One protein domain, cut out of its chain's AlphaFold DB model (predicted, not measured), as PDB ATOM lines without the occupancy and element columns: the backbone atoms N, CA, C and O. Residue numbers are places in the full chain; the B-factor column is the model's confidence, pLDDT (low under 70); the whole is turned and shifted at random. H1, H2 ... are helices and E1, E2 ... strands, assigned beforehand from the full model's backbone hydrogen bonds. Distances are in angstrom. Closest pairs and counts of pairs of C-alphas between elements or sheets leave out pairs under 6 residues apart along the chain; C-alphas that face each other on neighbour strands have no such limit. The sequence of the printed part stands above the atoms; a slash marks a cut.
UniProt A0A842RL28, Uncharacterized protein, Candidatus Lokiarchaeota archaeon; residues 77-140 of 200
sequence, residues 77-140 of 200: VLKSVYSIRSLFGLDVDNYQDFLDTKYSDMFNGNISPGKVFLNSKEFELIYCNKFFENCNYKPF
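Overview. This is residues 77 to 140 of the 200 residues of an uncharacterized protein of Candidatus Lokiarchaeota archaeon (UniProt A0A842RL28). Three short helices and two long loop stretches, residues 101 to 113 and 126 to 140, form a body with H2 near its middle, and the hairpin E1 and E2 makes an arm at one end, where residues 117 to 122 stick out. The printed part has 64 residues, in the order H1, H2, H3, E1, E2, with an antiparallel two-stranded sheet; its class is mixed, with under half of the residues in named elements. It is compact, with a radius of gyration of the C-alphas of 11.7 A, and spans 33 by 21 by 17 A.

Arrangement. H1, residues 77 to 83, touches H3, residues 95 to 100, at a steep tilt of 54 degrees, opposite ways; their closest C-alphas, of Tyr 82 and Tyr 95, are 6.9 A apart. H2, residues 85 to 88, and H1 meet only through their link. H1 and H3 have every O i to N i+4 pair within hydrogen-bond range; H2 is too short for one. E1, residues 114 to 118, and E2, residues 121 to 125, form a hairpin, with N 116 and O 123 within hydrogen-bond range at 2.8 A.

Along the chain. H1 begins at C-alpha 77 (-19.423, 30.613, -10.247) and measures 10.0 A, H2 5.4 A, H3 8.8 A, E1 13.0 A and E2 12.4 A, ending at C-alpha 125 (-26.625, 13.216, 0.302).

Size, cuts and confidence. The C-alphas farthest apart, of Ser 120 and Asn 136, are 34.8 A apart. The printed part has no cut. The link from H3 to E1 is long. The model's pLDDT is under 70 at residue 113 and residues 115 to 127.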
ATOM      1  N   VAL A  77     -19.655  32.055 -10.390       85.81
ATOM      2  CA  VAL A  77     -19.423  30.613 -10.247       85.81
ATOM      3  C   VAL A  77     -18.855  30.319  -8.861       85.81
ATOM      4  O   VAL A  77     -19.333  29.415  -8.185       85.81
ATOM      5  N   LEU A  78     -17.900  31.122  -8.394       90.50
ATOM      6  CA  LEU A  78     -17.271  30.973  -7.085       90.50
ATOM      7  C   LEU A  78     -18.262  31.122  -5.936       90.50
ATOM      8  O   LEU A  78     -18.293  30.268  -5.053       90.50
ATOM      9  N   LYS A  79     -19.106  32.162  -5.960       89.12
ATOM     10  CA  LYS A  79     -20.186  32.326  -4.970       89.12
ATOM     11  C   LYS A  79     -21.120  31.121  -4.969       89.12
ATOM     12  O   LYS A  79     -21.515  30.637  -3.912       89.12
ATOM     13  N   SER A  80     -21.445  30.620  -6.159       83.19
ATOM     14  CA  SER A  80     -22.320  29.465  -6.294       83.19
ATOM     15  C   SER A  80     -21.681  28.162  -5.829       83.19
ATOM     16  O   SER A  80     -22.402  27.314  -5.325       83.19
ATOM     17  N   VAL A  81     -20.380  27.958  -6.029       86.19
ATOM     18  CA  VAL A  81     -19.672  26.772  -5.527       86.19
ATOM     19  C   VAL A  81     -19.570  26.842  -4.010       86.19
ATOM     20  O   VAL A  81     -19.822  25.846  -3.342       86.19
ATOM     21  N   TYR A  82     -19.277  28.022  -3.463       90.69
ATOM     22  CA  TYR A  82     -19.204  28.242  -2.025       90.69
ATOM     23  C   TYR A  82     -20.531  27.946  -1.304       90.69
ATOM     24  O   TYR A  82     -20.537  27.343  -0.227       90.69
ATOM     25  N   SER A  83     -21.673  28.314  -1.894       84.94
ATOM     26  CA  SER A  83     -22.981  28.045  -1.282       84.94
ATOM     27  C   SER A  83     -23.333  26.558  -1.199       84.94
ATOM     28  O   SER A  83     -24.107  26.171  -0.331       84.94
ATOM     29  N   ILE A  84     -22.734  25.722  -2.052       82.19
ATOM     30  CA  ILE A  84     -22.930  24.263  -2.075       82.19
ATOM     31  C   ILE A  84     -21.642  23.494  -1.748       82.19
ATOM     32  O   ILE A  84     -21.493  22.331  -2.113       82.19
ATOM     33  N   ARG A  85     -20.681  24.143  -1.088       87.56
ATOM     34  CA  ARG A  85     -19.311  23.640  -0.889       87.56
ATOM     35  C   ARG A  85     -19.241  22.273  -0.200       87.56
ATOM     36  O   ARG A  85     -18.434  21.435  -0.598       87.56
ATOM     37  N   SER A  86     -20.158  22.000   0.729       84.25
ATOM     38  CA  SER A  86     -20.274  20.705   1.409       84.25
ATOM     39  C   SER A  86     -20.568  19.552   0.440       84.25
ATOM     40  O   SER A  86     -20.085  18.440   0.641       84.25
ATOM     41  N   LEU A  87     -21.266  19.813  -0.676       81.19
ATOM     42  CA  LEU A  87     -21.512  18.816  -1.727       81.19
ATOM     43  C   LEU A  87     -20.239  18.346  -2.410       81.19
ATOM     44  O   LEU A  87     -20.190  17.237  -2.939       81.19
ATOM     45  N   PHE A  88     -19.218  19.193  -2.407       84.25
ATOM     46  CA  PHE A  88     -17.913  18.898  -2.968       84.25
ATOM     47  C   PHE A  88     -16.880  18.522  -1.899       84.25
ATOM     48  O   PHE A  88     -15.695  18.437  -2.208       84.25
ATOM     49  N   GLY A  89     -17.324  18.310  -0.654       87.69
ATOM     50  CA  GLY A  89     -16.451  17.954   0.462       87.69
ATOM     51  C   GLY A  89     -15.496  19.079   0.837       87.69
ATOM     52  O   GLY A  89     -14.400  18.796   1.292       87.69
ATOM     53  N   LEU A  90     -15.868  20.337   0.589       90.81
ATOM     54  CA  LEU A  90     -15.045  21.495   0.927       90.81
ATOM     55  C   LEU A  90     -15.438  22.016   2.313       90.81
ATOM     56  O   LEU A  90     -16.556  22.510   2.496       90.81
ATOM     57  N   ASP A  91     -14.509  21.898   3.251       92.25
ATOM     58  CA  ASP A  91     -14.610  22.296   4.652       92.25
ATOM     59  C   ASP A  91     -13.994  23.678   4.843       92.25
ATOM     60  O   ASP A  91     -12.780  23.839   4.960       92.25
ATOM     61  N   VAL A  92     -14.830  24.708   4.759       93.56
ATOM     62  CA  VAL A  92     -14.392  26.097   4.902       93.56
ATOM     63  C   VAL A  92     -15.557  26.960   5.367       93.56
ATOM     64  O   VAL A  92     -16.664  26.869   4.833       93.56
ATOM     65  N   ASP A  93     -15.323  27.801   6.369       89.94
ATOM     66  CA  ASP A  93     -16.407  28.501   7.071       89.94
ATOM     67  C   ASP A  93     -16.762  29.860   6.475       89.94
ATOM     68  O   ASP A  93     -17.910  30.301   6.582       89.94
ATOM     69  N   ASN A  94     -15.796  30.532   5.846       95.12
ATOM     70  CA  ASN A  94     -16.001  31.851   5.264       95.12
ATOM     71  C   ASN A  94     -15.538  31.925   3.806       95.12
ATOM     72  O   ASN A  94     -14.712  31.148   3.323       95.12
ATOM     73  N   TYR A  95     -16.113  32.885   3.084       95.44
ATOM     74  CA  TYR A  95     -15.892  33.017   1.650       95.44
ATOM     75  C   TYR A  95     -14.471  33.473   1.305       95.44
ATOM     76  O   TYR A  95     -13.975  33.115   0.242       95.44
ATOM     77  N   GLN A  96     -13.806  34.233   2.179       97.12
ATOM     78  CA  GLN A  96     -12.451  34.710   1.909       97.12
ATOM     79  C   GLN A  96     -11.444  33.558   1.969       97.12
ATOM     80  O   GLN A  96     -10.699  33.356   1.013       97.12
ATOM     81  N   ASP A  97     -11.515  32.730   3.014       97.12
ATOM     82  CA  ASP A  97     -10.685  31.529   3.137       97.12
ATOM     83  C   ASP A  97     -10.933  30.568   1.975       97.12
ATOM     84  O   ASP A  97      -9.987  29.978   1.453       97.12
ATOM     85  N   PHE A  98     -12.181  30.467   1.504       97.06
ATOM     86  CA  PHE A  98     -12.499  29.697   0.305       97.06
ATOM     87  C   PHE A  98     -11.711  30.194  -0.908       97.06
ATOM     88  O   PHE A  98     -11.119  29.389  -1.618       97.06
ATOM     89  N   LEU A  99     -11.675  31.506  -1.151       97.00
ATOM     90  CA  LEU A  99     -10.963  32.084  -2.294       97.00
ATOM     91  C   LEU A  99      -9.441  31.917  -2.195       97.00
ATOM     92  O   LEU A  99      -8.783  31.752  -3.226       97.00
ATOM     93  N   ASP A 100      -8.896  31.963  -0.982       97.56
ATOM     94  CA  ASP A 100      -7.452  31.987  -0.752       97.56
ATOM     95  C   ASP A 100      -6.816  30.610  -0.553       97.56
ATOM     96  O   ASP A 100      -5.595  30.487  -0.704       97.56
ATOM     97  N   THR A 101      -7.620  29.583  -0.287       97.38
ATOM     98  CA  THR A 101      -7.163  28.217  -0.010       97.38
ATOM     99  C   THR A 101      -7.289  27.340  -1.251       97.38
ATOM    100  O   THR A 101      -8.211  27.490  -2.052       97.38
ATOM    101  N   LYS A 102      -6.355  26.405  -1.454       97.00
ATOM    102  CA  LYS A 102      -6.481  25.440  -2.552       97.00
ATOM    103  C   LYS A 102      -7.641  24.492  -2.289       97.00
ATOM    104  O   LYS A 102      -7.913  24.120  -1.152       97.00
ATOM    105  N   TYR A 103      -8.282  24.043  -3.359       94.56
ATOM    106  CA  TYR A 103      -9.367  23.071  -3.277       94.56
ATOM    107  C   TYR A 103      -8.979  21.777  -2.541       94.56
ATOM    108  O   TYR A 103      -9.769  21.297  -1.734       94.56
ATOM    109  N   SER A 104      -7.769  21.258  -2.775       95.12
ATOM    110  CA  SER A 104      -7.217  20.095  -2.065       95.12
ATOM    111  C   SER A 104      -7.101  20.310  -0.557       95.12
ATOM    112  O   SER A 104      -7.340  19.388   0.215       95.12
ATOM    113  N   ASP A 105      -6.753  21.525  -0.139       96.69
ATOM    114  CA  ASP A 105      -6.463  21.846   1.261       96.69
ATOM    115  C   ASP A 105      -7.764  22.078   2.052       96.69
ATOM    116  O   ASP A 105      -7.800  21.864   3.259       96.69
ATOM    117  N   MET A 106      -8.845  22.460   1.362       95.56
ATOM    118  CA  MET A 106     -10.204  22.516   1.916       95.56
ATOM    119  C   MET A 106     -10.903  21.153   1.911       95.56
ATOM    120  O   MET A 106     -12.003  21.035   2.443       95.56
ATOM    121  N   PHE A 107     -10.354  20.133   1.249       93.75
ATOM    122  CA  PHE A 107     -11.086  18.890   1.053       93.75
ATOM    123  C   PHE A 107     -11.116  18.030   2.324       93.75
ATOM    124  O   PHE A 107     -10.088  17.586   2.830       93.75
ATOM    125  N   ASN A 108     -12.323  17.704   2.781       90.12
ATOM    126  CA  ASN A 108     -12.595  16.768   3.861       90.12
ATOM    127  C   ASN A 108     -13.652  15.753   3.403       90.12
ATOM    128  O   ASN A 108     -14.857  16.012   3.398       90.12
ATOM    129  N   GLY A 109     -13.189  14.552   3.048       83.06
ATOM    130  CA  GLY A 109     -14.046  13.453   2.588       83.06
ATOM    131  C   GLY A 109     -15.013  12.898   3.641       83.06
ATOM    132  O   GLY A 109     -15.843  12.058   3.302       83.06
ATOM    133  N   ASN A 110     -14.904  13.346   4.896       82.69
ATOM    134  CA  ASN A 110     -15.800  12.964   5.986       82.69
ATOM    135  C   ASN A 110     -16.940  13.969   6.200       82.69
ATOM    136  O   ASN A 110     -17.779  13.746   7.073       82.69
ATOM    137  N   ILE A 111     -16.997  15.063   5.427       77.81
ATOM    138  CA  ILE A 111     -18.158  15.954   5.451       77.81
ATOM    139  C   ILE A 111     -19.380  15.157   5.005       77.81
ATOM    140  O   ILE A 111     -19.439  14.666   3.876       77.81
ATOM    141  N   SER A 112     -20.388  15.095   5.876       74.25
ATOM    142  CA  SER A 112     -21.742  14.777   5.442       74.25
ATOM    143  C   SER A 112     -22.313  16.029   4.773       74.25
ATOM    144  O   SER A 112     -22.462  17.054   5.445       74.25
ATOM    145  N   PRO A 113     -22.641  15.994   3.469       68.94
ATOM    146  CA  PRO A 113     -23.235  17.139   2.786       68.94
ATOM    147  C   PRO A 113     -24.592  17.551   3.374       68.94
ATOM    148  O   PRO A 113     -25.102  18.622   3.044       68.94
ATOM    149  N   GLY A 114     -25.167  16.702   4.233       71.56
ATOM    150  CA  GLY A 114     -26.462  16.896   4.850       71.56
ATOM    151  C   GLY A 114     -27.577  16.759   3.823       71.56
ATOM    152  O   GLY A 114     -27.548  15.902   2.934       71.56
ATOM    153  N   LYS A 115     -28.582  17.618   3.960       67.88
ATOM    154  CA  LYS A 115     -29.762  17.610   3.108       67.88
ATOM    155  C   LYS A 115     -29.694  18.731   2.079       67.88
ATOM    156  O   LYS A 115     -29.379  19.871   2.412       67.88
ATOM    157  N   VAL A 116     -30.035  18.418   0.836       65.19
ATOM    158  CA  VAL A 116     -30.183  19.389  -0.248       65.19
ATOM    159  C   VAL A 116     -31.593  19.419  -0.785       65.19
ATOM    160  O   VAL A 116     -32.257  18.396  -0.901       65.19
ATOM    161  N   PHE A 117     -32.020  20.608  -1.190       56.47
ATOM    162  CA  PHE A 117     -33.298  20.805  -1.845       56.47
ATOM    163  C   PHE A 117     -33.095  20.866  -3.360       56.47
ATOM    164  O   PHE A 117     -32.416  21.747  -3.885       56.47
ATOM    165  N   LEU A 118     -33.694  19.919  -4.073       53.47
ATOM    166  CA  LEU A 118     -33.761  19.881  -5.532       53.47
ATOM    167  C   LEU A 118     -35.237  19.880  -5.929       53.47
ATOM    168  O   LEU A 118     -35.967  18.948  -5.606       53.47
ATOM    169  N   ASN A 119     -35.688  20.922  -6.633       50.41
ATOM    170  CA  ASN A 119     -37.086  21.080  -7.068       50.41
ATOM    171  C   ASN A 119     -38.094  20.918  -5.913       50.41
ATOM    172  O   ASN A 119     -39.036  20.131  -6.009       50.41
ATOM    173  N   SER A 120     -37.843  21.610  -4.796       53.22
ATOM    174  CA  SER A 120     -38.665  21.549  -3.574       53.22
ATOM    175  C   SER A 120     -38.760  20.162  -2.923       53.22
ATOM    176  O   SER A 120     -39.595  19.945  -2.050       53.22
ATOM    177  N   LYS A 121     -37.901  19.218  -3.325       46.62
ATOM    178  CA  LYS A 121     -37.736  17.917  -2.676       46.62
ATOM    179  C   LYS A 121     -36.416  17.883  -1.932       46.62
ATOM    180  O   LYS A 121     -35.381  18.262  -2.473       46.62
ATOM    181  N   GLU A 122     -36.483  17.433  -0.691       67.12
ATOM    182  CA  GLU A 122     -35.328  17.235   0.168       67.12
ATOM    183  C   GLU A 122     -34.661  15.897  -0.178       67.12
ATOM    184  O   GLU A 122     -35.329  14.868  -0.286       67.12
ATOM    185  N   PHE A 123     -33.349  15.914  -0.371       60.72
ATOM    186  CA  PHE A 123     -32.527  14.735  -0.597       60.72
ATOM    187  C   PHE A 123     -31.400  14.732   0.421       60.72
ATOM    188  O   PHE A 123     -30.667  15.711   0.536       60.72
ATOM    189  N   GLU A 124     -31.237  13.628   1.136       69.00
ATOM    190  CA  GLU A 124     -30.049  13.404   1.945       69.00
ATOM    191  C   GLU A 124     -28.924  12.910   1.038       69.00
ATOM    192  O   GLU A 124     -29.055  11.898   0.342       69.00
ATOM    193  N   LEU A 125     -27.822  13.653   1.000       65.50
ATOM    194  CA  LEU A 125     -26.625  13.216   0.302       65.50
ATOM    195  C   LEU A 125     -25.726  12.501   1.300       65.50
ATOM    196  O   LEU A 125     -25.270  13.086   2.272       65.50
ATOM    197  N   ILE A 126     -25.474  11.220   1.034       65.50
ATOM    198  CA  ILE A 126     -24.696  10.336   1.916       65.50
ATOM    199  C   ILE A 126     -23.188  10.445   1.619       65.50
ATOM    200  O   ILE A 126     -22.358  10.007   2.408       65.50
ATOM    201  N   TYR A 127     -22.810  11.036   0.481       67.31
ATOM    202  CA  TYR A 127     -21.413  11.188   0.079       67.31
ATOM    203  C   TYR A 127     -21.152  12.551  -0.560       67.31
ATOM    204  O   TYR A 127     -21.962  13.057  -1.341       67.31
ATOM    205  N   CYS A 128     -19.987  13.123  -0.262       74.69
ATOM    206  CA  CYS A 128     -19.473  14.290  -0.962       74.69
ATOM    207  C   CYS A 128     -18.795  13.890  -2.282       74.69
ATOM    208  O   CYS A 128     -18.171  12.830  -2.409       74.69
ATOM    209  N   ASN A 129     -18.873  14.758  -3.284       76.00
ATOM    210  CA  ASN A 129     -18.175  14.573  -4.546       76.00
ATOM    211  C   ASN A 129     -16.670  14.846  -4.376       76.00
ATOM    212  O   ASN A 129     -16.273  15.967  -4.077       76.00
ATOM    213  N   LYS A 130     -15.827  13.843  -4.653       83.62
ATOM    214  CA  LYS A 130     -14.357  13.916  -4.538       83.62
ATOM    215  C   LYS A 130     -13.649  14.707  -5.645       83.62
ATOM    216  O   LYS A 130     -12.431  14.646  -5.776       83.62
ATOM    217  N   PHE A 131     -14.389  15.427  -6.482       81.06
ATOM    218  CA  PHE A 131     -13.856  16.154  -7.635       81.06
ATOM    219  C   PHE A 131     -12.672  17.074  -7.302       81.06
ATOM    220  O   PHE A 131     -11.744  17.189  -8.102       81.06
ATOM    221  N   PHE A 132     -12.696  17.695  -6.123       86.69
ATOM    222  CA  PHE A 132     -11.686  18.650  -5.672       86.69
ATOM    223  C   PHE A 132     -10.591  18.054  -4.773       86.69
ATOM    224  O   PHE A 132      -9.637  18.764  -4.474       86.69
ATOM    225  N   GLU A 133     -10.661  16.760  -4.428       89.00
ATOM    226  CA  GLU A 133      -9.728  16.072  -3.506       89.00
ATOM    227  C   GLU A 133      -8.254  16.259  -3.897       89.00
ATOM    228  O   GLU A 133      -7.402  16.456  -3.043       89.00
ATOM    229  N   ASN A 134      -7.955  16.264  -5.200       88.62
ATOM    230  CA  ASN A 134      -6.593  16.404  -5.729       88.62
ATOM    231  C   ASN A 134      -6.395  17.704  -6.534       88.62
ATOM    232  O   ASN A 134      -5.533  17.779  -7.413       88.62
ATOM    233  N   CYS A 135      -7.239  18.715  -6.312       88.75
ATOM    234  CA  CYS A 135      -7.203  19.962  -7.070       88.75
ATOM    235  C   CYS A 135      -6.276  20.992  -6.403       88.75
ATOM    236  O   CYS A 135      -6.671  21.704  -5.484       88.75
ATOM    237  N   ASN A 136      -5.052  21.115  -6.919       91.75
ATOM    238  CA  ASN A 136      -4.005  21.992  -6.369       91.75
ATOM    239  C   ASN A 136      -4.139  23.482  -6.744       91.75
ATOM    240  O   ASN A 136      -3.154  24.220  -6.696       91.75
ATOM    241  N   TYR A 137      -5.337  23.925  -7.118       93.19
ATOM    242  CA  TYR A 137      -5.626  25.297  -7.530       93.19
ATOM    243  C   TYR A 137      -6.453  26.017  -6.475       93.19
ATOM    244  O   TYR A 137      -7.329  25.407  -5.851       93.19
ATOM    245  N   LYS A 138      -6.245  27.330  -6.341       96.19
ATOM    246  CA  LYS A 138      -7.246  28.186  -5.702       96.19
ATOM    247  C   LYS A 138      -8.498  28.263  -6.580       96.19
ATOM    248  O   LYS A 138      -8.394  28.116  -7.805       96.19
ATOM    249  N   PRO A 139      -9.683  28.543  -6.015       93.88
ATOM    250  CA  PRO A 139     -10.914  28.521  -6.789       93.88
ATOM    251  C   PRO A 139     -10.905  29.395  -8.042       93.88
ATOM    252  O   PRO A 139     -11.300  28.930  -9.110       93.88
ATOM    253  N   PHE A 140     -10.442  30.644  -7.952       93.75
ATOM    254  CA  PHE A 140     -10.419  31.530  -9.119       93.75
ATOM    255  C   PHE A 140      -9.499  30.999 -10.227       93.75
ATOM    256  O   PHE A 140      -9.897  30.954 -11.389       93.75
TER     257      PHE A 140